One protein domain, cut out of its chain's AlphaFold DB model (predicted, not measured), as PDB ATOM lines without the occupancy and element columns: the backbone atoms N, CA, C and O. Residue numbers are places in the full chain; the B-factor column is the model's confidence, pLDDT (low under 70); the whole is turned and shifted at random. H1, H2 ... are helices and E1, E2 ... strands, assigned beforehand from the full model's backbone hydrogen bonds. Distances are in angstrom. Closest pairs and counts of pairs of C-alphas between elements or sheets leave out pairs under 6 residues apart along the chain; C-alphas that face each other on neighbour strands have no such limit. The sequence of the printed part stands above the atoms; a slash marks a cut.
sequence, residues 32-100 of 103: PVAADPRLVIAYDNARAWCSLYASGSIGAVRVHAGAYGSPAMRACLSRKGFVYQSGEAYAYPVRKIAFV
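AT A GLANCE: This is residues 32 to 100 of the 103 residues of an uncharacterized protein of Rhizobiales bacterium 63-7 (UniProt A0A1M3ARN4). A long helix, H1, has a shorter helix, H2, folded back over its later part as a helical hairpin, and a small strand hairpin, E1 and E2, sits by the earlier part of H1 and the end of H2. Residues 95 to 100, the end of E2 and what follows it, stick out as a free tail. The printed part has 69 residues with two named helices and two named strands, in the order H1, H2, E1, E2; the sheet E1 - E2 is antiparallel and the class is mixed, helices and strands. It is only just loose, close to compact, with a radius of gyration of the C-alphas of 13.4 A, and spans 49 by 21 by 17 A.

HOW THE PARTS SIT: H1, residues 37 to 55, touches H2, residues 71 to 79, with residues 46 to 54 alone; the closest C-alphas, of Cys 50 and Cys 76, are 5.7 A apart. The two run opposite ways at a steep tilt of 43 degrees. In both helices every O i to N i+4 pair is within hydrogen-bond range. The closest C-alphas of H2 and E1, residues 82 to 85, are those of Leu 77 and Val 83, 6.6 A apart. E1 and E2, residues 88 to 98, form an antiparallel hairpin, with N 83 and O 90 at 2.8 A and N 88 and O 85 at 2.9 A. H2 and E2 are near each other. The closest C-alphas of H1 and E2, of Leu 39 and Ala 91, are 7.1 A apart. E2 bends by 72 degrees at residue 93.

IN THESE COORDINATES: H1 begins at C-alpha 37 (373.590, 355.422, 199.604) and is 27.0 A long. H2 measures 12.4 A and E1 9.9 A. E2 measures 23.7 A and ends at C-alpha 98 (369.436, 340.024, 214.755).

THE WHOLE: The C-alphas farthest apart, of Ile 58 and Val 100, are 50.1 A apart. The printed part has no cut. The link from H1 to H2, 15 residues, is long. Model confidence is under 70 in residues 53 to 69 and 93 to 100.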
ATOM      1  N   PRO A  32     377.951 352.490 209.476       87.00
ATOM      2  CA  PRO A  32     378.711 353.516 208.777       87.00
ATOM      3  C   PRO A  32     377.850 354.102 207.657       87.00
ATOM      4  O   PRO A  32     377.241 353.368 206.881       87.00
ATOM      5  N   VAL A  33     377.790 355.430 207.573       87.56
ATOM      6  CA  VAL A  33     376.985 356.156 206.576       87.56
ATOM      7  C   VAL A  33     377.366 355.736 205.156       87.56
ATOM      8  O   VAL A  33     376.495 355.580 204.310       87.56
ATOM      9  N   ALA A  34     378.653 355.467 204.921       87.81
ATOM     10  CA  ALA A  34     379.174 355.023 203.632       87.81
ATOM     11  C   ALA A  34     378.662 353.641 203.174       87.81
ATOM     12  O   ALA A  34     378.806 353.314 202.000       87.81
ATOM     13  N   ALA A  35     378.067 352.827 204.058       84.50
ATOM     14  CA  ALA A  35     377.579 351.493 203.697       84.50
ATOM     15  C   ALA A  35     376.223 351.489 202.968       84.50
ATOM     16  O   ALA A  35     375.871 350.469 202.381       84.50
ATOM     17  N   ASP A  36     375.458 352.588 202.994       84.38
ATOM     18  CA  ASP A  36     374.164 352.689 202.305       84.38
ATOM     19  C   ASP A  36     374.015 354.074 201.640       84.38
ATOM     20  O   ASP A  36     374.019 355.089 202.344       84.38
ATOM     21  N   PRO A  37     373.812 354.157 200.309       87.75
ATOM     22  CA  PRO A  37     373.590 355.422 199.604       87.75
ATOM     23  C   PRO A  37     372.460 356.278 200.192       87.75
ATOM     24  O   PRO A  37     372.524 357.507 200.164       87.75
ATOM     25  N   ARG A  38     371.421 355.657 200.761       89.00
ATOM     26  CA  ARG A  38     370.317 356.374 201.414       89.00
ATOM     27  C   ARG A  38     370.781 357.077 202.684       89.00
ATOM     28  O   ARG A  38     370.335 358.191 202.954       89.00
ATOM     29  N   LEU A  39     371.679 356.450 203.445       89.44
ATOM     30  CA  LEU A  39     372.277 357.057 204.633       89.44
ATOM     31  C   LEU A  39     373.208 358.204 204.252       89.44
ATOM     32  O   LEU A  39     373.194 359.214 204.949       89.44
ATOM     33  N   VAL A  40     373.951 358.090 203.146       89.19
ATOM     34  CA  VAL A  40     374.782 359.186 202.614       89.19
ATOM     35  C   VAL A  40     373.924 360.415 202.309       89.19
ATOM     36  O   VAL A  40     374.174 361.486 202.854       89.19
ATOM     37  N   ILE A  41     372.844 360.249 201.537       91.00
ATOM     38  CA  ILE A  41     371.931 361.354 201.189       91.00
ATOM     39  C   ILE A  41     371.286 361.957 202.447       91.00
ATOM     40  O   ILE A  41     371.186 363.178 202.590       91.00
ATOM     41  N   ALA A  42     370.839 361.115 203.382       90.12
ATOM     42  CA  ALA A  42     370.244 361.578 204.632       90.12
ATOM     43  C   ALA A  42     371.255 362.342 205.503       90.12
ATOM     44  O   ALA A  42     370.903 363.366 206.098       90.12
ATOM     45  N   TYR A  43     372.507 361.883 205.544       89.00
ATOM     46  CA  TYR A  43     373.598 362.543 206.250       89.00
ATOM     47  C   TYR A  43     373.933 363.900 205.630       89.00
ATOM     48  O   TYR A  43     374.032 364.884 206.362       89.00
ATOM     49  N   ASP A  44     374.035 363.992 204.304       89.62
ATOM     50  CA  ASP A  44     374.333 365.251 203.614       89.62
ATOM     51  C   ASP A  44     373.225 366.290 203.819       89.62
ATOM     52  O   ASP A  44     373.507 367.448 204.140       89.62
ATOM     53  N   ASN A  45     371.958 365.871 203.761       90.12
ATOM     54  CA  ASN A  45     370.819 366.734 204.083       90.12
ATOM     55  C   ASN A  45     370.846 367.207 205.543       90.12
ATOM     56  O   ASN A  45     370.628 368.389 205.828       90.12
ATOM     57  N   ALA A  46     371.138 366.303 206.484       89.62
ATOM     58  CA  ALA A  46     371.276 366.656 207.893       89.62
ATOM     59  C   ALA A  46     372.435 367.637 208.109       89.62
ATOM     60  O   ALA A  46     372.285 368.616 208.840       89.62
ATOM     61  N   ARG A  47     373.566 367.425 207.432       86.88
ATOM     62  CA  ARG A  47     374.739 368.296 207.474       86.88
ATOM     63  C   ARG A  47     374.419 369.685 206.930       86.88
ATOM     64  O   ARG A  47     374.745 370.667 207.593       86.88
ATOM     65  N   ALA A  48     373.748 369.784 205.785       86.31
ATOM     66  CA  ALA A  48     373.331 371.062 205.213       86.31
ATOM     67  C   ALA A  48     372.430 371.835 206.188       86.31
ATOM     68  O   ALA A  48     372.724 372.979 206.534       86.31
ATOM     69  N   TRP A  49     371.403 371.182 206.737       85.38
ATOM     70  CA  TRP A  49     370.489 371.806 207.695       85.38
ATOM     71  C   TRP A  49     371.198 372.247 208.984       85.38
ATOM     72  O   TRP A  49     371.029 373.371 209.456       85.38
ATOM     73  N   CYS A  50     372.050 371.385 209.537       84.81
ATOM     74  CA  CYS A  50     372.798 371.684 210.752       84.81
ATOM     75  C   CYS A  50     373.860 372.769 210.550       84.81
ATOM     76  O   CYS A  50     374.145 373.508 211.489       84.81
ATOM     77  N   SER A  51     374.414 372.911 209.343       78.38
ATOM     78  CA  SER A  51     375.363 373.982 209.030       78.38
ATOM     79  C   SER A  51     374.708 375.367 209.082       78.38
ATOM     80  O   SER A  51     375.298 376.291 209.636       78.38
ATOM     81  N   LEU A  52     373.458 375.481 208.615       74.56
ATOM     82  CA  LEU A  52     372.650 376.700 208.719       74.56
ATOM     83  C   LEU A  52     372.276 377.016 210.172       74.56
ATOM     84  O   LEU A  52     372.246 378.172 210.576       74.56
ATOM     85  N   TYR A  53     372.017 375.985 210.981       68.38
ATOM     86  CA  TYR A  53     371.741 376.163 212.407       68.38
ATOM     87  C   TYR A  53     372.999 376.588 213.186       68.38
ATOM     88  O   TYR A  53     372.935 377.413 214.094       68.38
ATOM     89  N   ALA A  54     374.160 376.040 212.824       64.62
ATOM     90  CA  ALA A  54     375.429 376.335 213.479       64.62
ATOM     91  C   ALA A  54     375.999 377.710 213.091       64.62
ATOM     92  O   ALA A  54     376.637 378.347 213.932       64.62
ATOM     93  N   SER A  55     375.757 378.199 211.868       57.22
ATOM     94  CA  SER A  55     376.219 379.519 211.411       57.22
ATOM     95  C   SER A  55     375.573 380.685 212.169       57.22
ATOM     96  O   SER A  55     376.194 381.735 212.302       57.22
ATOM     97  N   GLY A  56     374.386 380.483 212.756       53.81
ATOM     98  CA  GLY A  56     373.752 381.445 213.667       53.81
ATOM     99  C   GLY A  56     374.465 381.610 215.018       53.81
ATOM    100  O   GLY A  56     374.192 382.561 215.746       53.81
ATOM    101  N   SER A  57     375.404 380.721 215.366       54.47
ATOM    102  CA  SER A  57     376.199 380.815 216.597       54.47
ATOM    103  C   SER A  57     377.543 381.506 216.329       54.47
ATOM    104  O   SER A  57     378.570 380.873 216.085       54.47
ATOM    105  N   ILE A  58     377.539 382.841 216.391       49.09
ATOM    106  CA  ILE A  58     378.677 383.739 216.089       49.09
ATOM    107  C   ILE A  58     379.969 383.388 216.878       49.09
ATOM    108  O   ILE A  58     381.069 383.723 216.446       49.09
ATOM    109  N   GLY A  59     379.879 382.641 217.986       49.22
ATOM    110  CA  GLY A  59     381.035 382.199 218.782       49.22
ATOM    111  C   GLY A  59     381.677 380.854 218.393       49.22
ATOM    112  O   GLY A  59     382.801 380.585 218.805       49.22
ATOM    113  N   ALA A  60     381.015 379.992 217.610       49.91
ATOM    114  CA  ALA A  60     381.462 378.601 217.418       49.91
ATOM    115  C   ALA A  60     382.349 378.378 216.180       49.91
ATOM    116  O   ALA A  60     383.017 377.346 216.073       49.91
ATOM    117  N   VAL A  61     382.364 379.335 215.247       48.62
ATOM    118  CA  VAL A  61     383.019 379.201 213.933       48.62
ATOM    119  C   VAL A  61     384.552 379.214 214.035       48.62
ATOM    120  O   VAL A  61     385.224 378.641 213.184       48.62
ATOM    121  N   ARG A  62     385.132 379.811 215.088       46.38
ATOM    122  CA  ARG A  62     386.588 380.054 215.158       46.38
ATOM    123  C   ARG A  62     387.393 379.026 215.962       46.38
ATOM    124  O   ARG A  62     388.609 379.012 215.837       46.38
ATOM    125  N   VAL A  63     386.750 378.160 216.752       50.31
ATOM    126  CA  VAL A  63     387.454 377.252 217.692       50.31
ATOM    127  C   VAL A  63     387.421 375.784 217.245       50.31
ATOM    128  O   VAL A  63     388.244 374.977 217.661       50.31
ATOM    129  N   HIS A  64     386.499 375.421 216.350       50.75
ATOM    130  CA  HIS A  64     386.255 374.026 215.975       50.75
ATOM    131  C   HIS A  64     386.284 373.809 214.460       50.75
ATOM    132  O   HIS A  64     385.431 373.127 213.896       50.75
ATOM    133  N   ALA A  65     387.303 374.372 213.808       50.88
ATOM    134  CA  ALA A  65     387.625 374.155 212.396       50.88
ATOM    135  C   ALA A  65     388.268 372.773 212.131       50.88
ATOM    136  O   ALA A  65     389.124 372.627 211.265       50.88
ATOM    137  N   GLY A  66     387.895 371.750 212.902       56.62
ATOM    138  CA  GLY A  66     388.242 370.366 212.586       56.62
ATOM    139  C   GLY A  66     387.296 369.813 211.520       56.62
ATOM    140  O   GLY A  66     386.171 370.296 211.377       56.62
ATOM    141  N   ALA A  67     387.705 368.743 210.833       53.00
ATOM    142  CA  ALA A  67     386.936 368.068 209.774       53.00
ATOM    143  C   ALA A  67     385.493 367.658 210.166       53.00
ATOM    144  O   ALA A  67     384.683 367.312 209.310       53.00
ATOM    145  N   TYR A  68     385.162 367.720 211.459       57.22
ATOM    146  CA  TYR A  68     383.949 367.175 212.072       57.22
ATOM    147  C   TYR A  68     383.043 368.237 212.713       57.22
ATOM    148  O   TYR A  68     382.092 367.893 213.417       57.22
ATOM    149  N   GLY A  69     383.334 369.517 212.455       66.25
ATOM    150  CA  GLY A  69     382.503 370.661 212.824       66.25
ATOM    151  C   GLY A  69     382.517 371.030 214.310       66.25
ATOM    152  O   GLY A  69     383.188 370.416 215.141       66.25
ATOM    153  N   SER A  70     381.744 372.064 214.644       74.75
ATOM    154  CA  SER A  70     381.584 372.568 216.008       74.75
ATOM    155  C   SER A  70     380.775 371.619 216.911       74.75
ATOM    156  O   SER A  70     380.012 370.784 216.419       74.75
ATOM    157  N   PRO A  71     380.861 371.749 218.249       77.75
ATOM    158  CA  PRO A  71     379.988 371.041 219.182       77.75
ATOM    159  C   PRO A  71     378.501 371.218 218.850       77.75
ATOM    160  O   PRO A  71     377.736 370.259 218.925       77.75
ATOM    161  N   ALA A  72     378.104 372.413 218.397       78.62
ATOM    162  CA  ALA A  72     376.744 372.693 217.941       78.62
ATOM    163  C   ALA A  72     376.354 371.842 216.718       78.62
ATOM    164  O   ALA A  72     375.256 371.283 216.678       78.62
ATOM    165  N   MET A  73     377.271 371.681 215.758       81.00
ATOM    166  CA  MET A  73     377.088 370.804 214.599       81.00
ATOM    167  C   MET A  73     376.896 369.346 215.028       81.00
ATOM    168  O   MET A  73     375.937 368.699 214.610       81.00
ATOM    169  N   ARG A  74     377.762 368.841 215.915       81.00
ATOM    170  CA  ARG A  74     377.688 367.466 216.436       81.00
ATOM    171  C   ARG A  74     376.386 367.204 217.192       81.00
ATOM    172  O   ARG A  74     375.745 366.181 216.968       81.00
ATOM    173  N   ALA A  75     375.958 368.143 218.032       83.06
ATOM    174  CA  ALA A  75     374.693 368.049 218.756       83.06
ATOM    175  C   ALA A  75     373.475 368.092 217.816       83.06
ATOM    176  O   ALA A  75     372.473 367.417 218.053       83.06
ATOM    177  N   CYS A  76     373.533 368.881 216.741       87.00
ATOM    178  CA  CYS A  76     372.486 368.894 215.724       87.00
ATOM    179  C   CYS A  76     372.424 367.566 214.954       87.00
ATOM    180  O   CYS A  76     371.351 366.974 214.853       87.00
ATOM    181  N   LEU A  77     373.568 367.053 214.492       87.56
ATOM    182  CA  LEU A  77     373.657 365.775 213.782       87.56
ATOM    183  C   LEU A  77     373.193 364.600 214.649       87.56
ATOM    184  O   LEU A  77     372.421 363.773 214.173       87.56
ATOM    185  N   SER A  78     373.553 364.577 215.934       87.19
ATOM    186  CA  SER A  78     373.097 363.542 216.872       87.19
ATOM    187  C   SER A  78     371.572 363.517 217.000       87.19
ATOM    188  O   SER A  78     370.970 362.447 216.951       87.19
ATOM    189  N   ARG A  79     370.920 364.688 217.037       87.25
ATOM    190  CA  ARG A  79     369.449 364.796 217.013       87.25
ATOM    191  C   ARG A  79     368.826 364.358 215.685       87.25
ATOM    192  O   ARG A  79     367.657 363.988 215.659       87.25
ATOM    193  N   LYS A  80     369.591 364.393 214.592       89.00
ATOM    194  CA  LYS A  80     369.205 363.848 213.281       89.00
ATOM    195  C   LYS A  80     369.561 362.367 213.120       89.00
ATOM    196  O   LYS A  80     369.315 361.809 212.058       89.00
ATOM    197  N   GLY A  81     370.100 361.736 214.161       88.75
ATOM    198  CA  GLY A  81     370.458 360.327 214.156       88.75
ATOM    199  C   GLY A  81     371.810 360.027 213.511       88.75
ATOM    200  O   GLY A  81     372.010 358.943 212.974       88.75
ATOM    201  N   PHE A  82     372.743 360.979 213.541       89.75
ATOM    202  CA  PHE A  82     374.101 360.789 213.041       89.75
ATOM    203  C   PHE A  82     375.130 361.118 214.112       89.75
ATOM    204  O   PHE A  82     375.059 362.139 214.792       89.75
ATOM    205  N   VAL A  83     376.124 360.255 214.241       87.19
ATOM    206  CA  VAL A  83     377.223 360.392 215.193       87.19
ATOM    207  C   VAL A  83     378.543 360.217 214.474       87.19
ATOM    208  O   VAL A  83     378.656 359.451 213.522       87.19
ATOM    209  N   TYR A  84     379.546 360.948 214.940       79.81
ATOM    210  CA  TYR A  84     380.890 360.875 214.398       79.81
ATOM    211  C   TYR A  84     381.768 360.082 215.360       79.81
ATOM    212  O   TYR A  84     381.908 360.480 216.517       79.81
ATOM    213  N   GLN A  85     382.338 358.971 214.906       75.88
ATOM    214  CA  GLN A  85     383.232 358.135 215.707       75.88
ATOM    215  C   GLN A  85     384.460 357.762 214.885       75.88
ATOM    216  O   GLN A  85     384.345 357.434 213.710       75.88
ATOM    217  N   SER A  86     385.641 357.844 215.499       73.88
ATOM    218  CA  SER A  86     386.905 357.351 214.924       73.88
ATOM    219  C   SER A  86     387.235 357.835 213.508       73.88
ATOM    220  O   SER A  86     387.874 357.126 212.744       73.88
ATOM    221  N   GLY A  87     386.823 359.049 213.146       73.88
ATOM    222  CA  GLY A  87     387.112 359.579 211.815       73.88
ATOM    223  C   GLY A  87     386.020 359.325 210.775       73.88
ATOM    224  O   GLY A  87     386.160 359.823 209.661       73.88
ATOM    225  N   GLU A  88     384.905 358.682 211.138       82.19
ATOM    226  CA  GLU A  88     383.813 358.324 210.228       82.19
ATOM    227  C   GLU A  88     382.421 358.709 210.760       82.19
ATOM    228  O   GLU A  88     382.180 358.811 211.969       82.19
ATOM    229  N   ALA A  89     381.481 358.909 209.832       86.56
ATOM    230  CA  ALA A  89     380.080 359.168 210.142       86.56
ATOM    231  C   ALA A  89     379.295 357.855 210.255       86.56
ATOM    232  O   ALA A  89     379.348 356.999 209.371       86.56
ATOM    233  N   TYR A  90     378.503 357.742 211.315       88.00
ATOM    234  CA  TYR A  90     377.637 356.609 211.601       88.00
ATOM    235  C   TYR A  90     376.192 357.074 211.770       88.00
ATOM    236  O   TYR A  90     375.928 358.094 212.404       88.00
ATOM    237  N   ALA A  91     375.249 356.301 211.243       88.31
ATOM    238  CA  ALA A  91     373.827 356.476 211.502       88.31
ATOM    239  C   ALA A  91     373.418 355.696 212.763       88.31
ATOM    240  O   ALA A  91     373.809 354.538 212.939       88.31
ATOM    241  N   TYR A  92     372.630 356.328 213.636       79.81
ATOM    242  CA  TYR A  92     372.110 355.769 214.882       79.81
ATOM    243  C   TYR A  92     370.775 356.427 215.292       79.81
ATOM    244  O   TYR A  92     370.668 357.646 215.240       79.81
ATOM    245  N   PRO A  93     369.785 355.690 215.816       69.75
ATOM    246  CA  PRO A  93     369.734 354.241 215.895       69.75
ATOM    247  C   PRO A  93     369.201 353.655 214.579       69.75
ATOM    248  O   PRO A  93     368.101 353.989 214.141       69.75
ATOM    249  N   VAL A  94     369.946 352.740 213.952       64.69
ATOM    250  CA  VAL A  94     369.426 351.958 212.819       64.69
ATOM    251  C   VAL A  94     368.874 350.646 213.365       64.69
ATOM    252  O   VAL A  94     369.576 349.939 214.095       64.69
ATOM    253  N   ARG A  95     367.616 350.314 213.041       61.22
ATOM    254  CA  ARG A  95     367.029 349.014 213.404       61.22
ATOM    255  C   ARG A  95     367.796 347.913 212.672       61.22
ATOM    256  O   ARG A  95     367.671 347.798 211.456       61.22
ATOM    257  N   LYS A  96     368.557 347.095 213.400       56.06
ATOM    258  CA  LYS A  96     369.116 345.840 212.888       56.06
ATOM    259  C   LYS A  96     368.246 344.686 213.366       56.06
ATOM    260  O   LYS A  96     367.861 344.632 214.533       56.06
ATOM    261  N   ILE A  97     367.938 343.774 212.454       59.84
ATOM    262  CA  ILE A  97     367.295 342.507 212.791       59.84
ATOM    263  C   ILE A  97     368.427 341.533 213.113       59.84
ATOM    264  O   ILE A  97     369.237 341.231 212.238       59.84
ATOM    265  N   ALA A  98     368.519 341.086 214.365       56.38
ATOM    266  CA  ALA A  98     369.436 340.024 214.755       56.38
ATOM    267  C   ALA A  98     368.671 338.697 214.827       56.38
ATOM    268  O   ALA A  98     367.673 338.589 215.541       56.38
ATOM    269  N   PHE A  99     369.148 337.694 214.090       52.03
ATOM    270  CA  PHE A  99     368.664 336.321 214.199       52.03
ATOM    271  C   PHE A  99     369.515 335.601 215.246       52.03
ATOM    272  O   PHE A  99     370.708 335.399 215.038       52.03
ATOM    273  N   VAL A 100     368.921 335.256 216.389       51.69
ATOM    274  CA  VAL A 100     369.594 334.455 217.419       51.69
ATOM    275  C   VAL A 100     369.207 332.996 217.209       51.69
ATOM    276  O   VAL A 100     368.054 332.624 217.425       51.69
TER     277      VAL A 100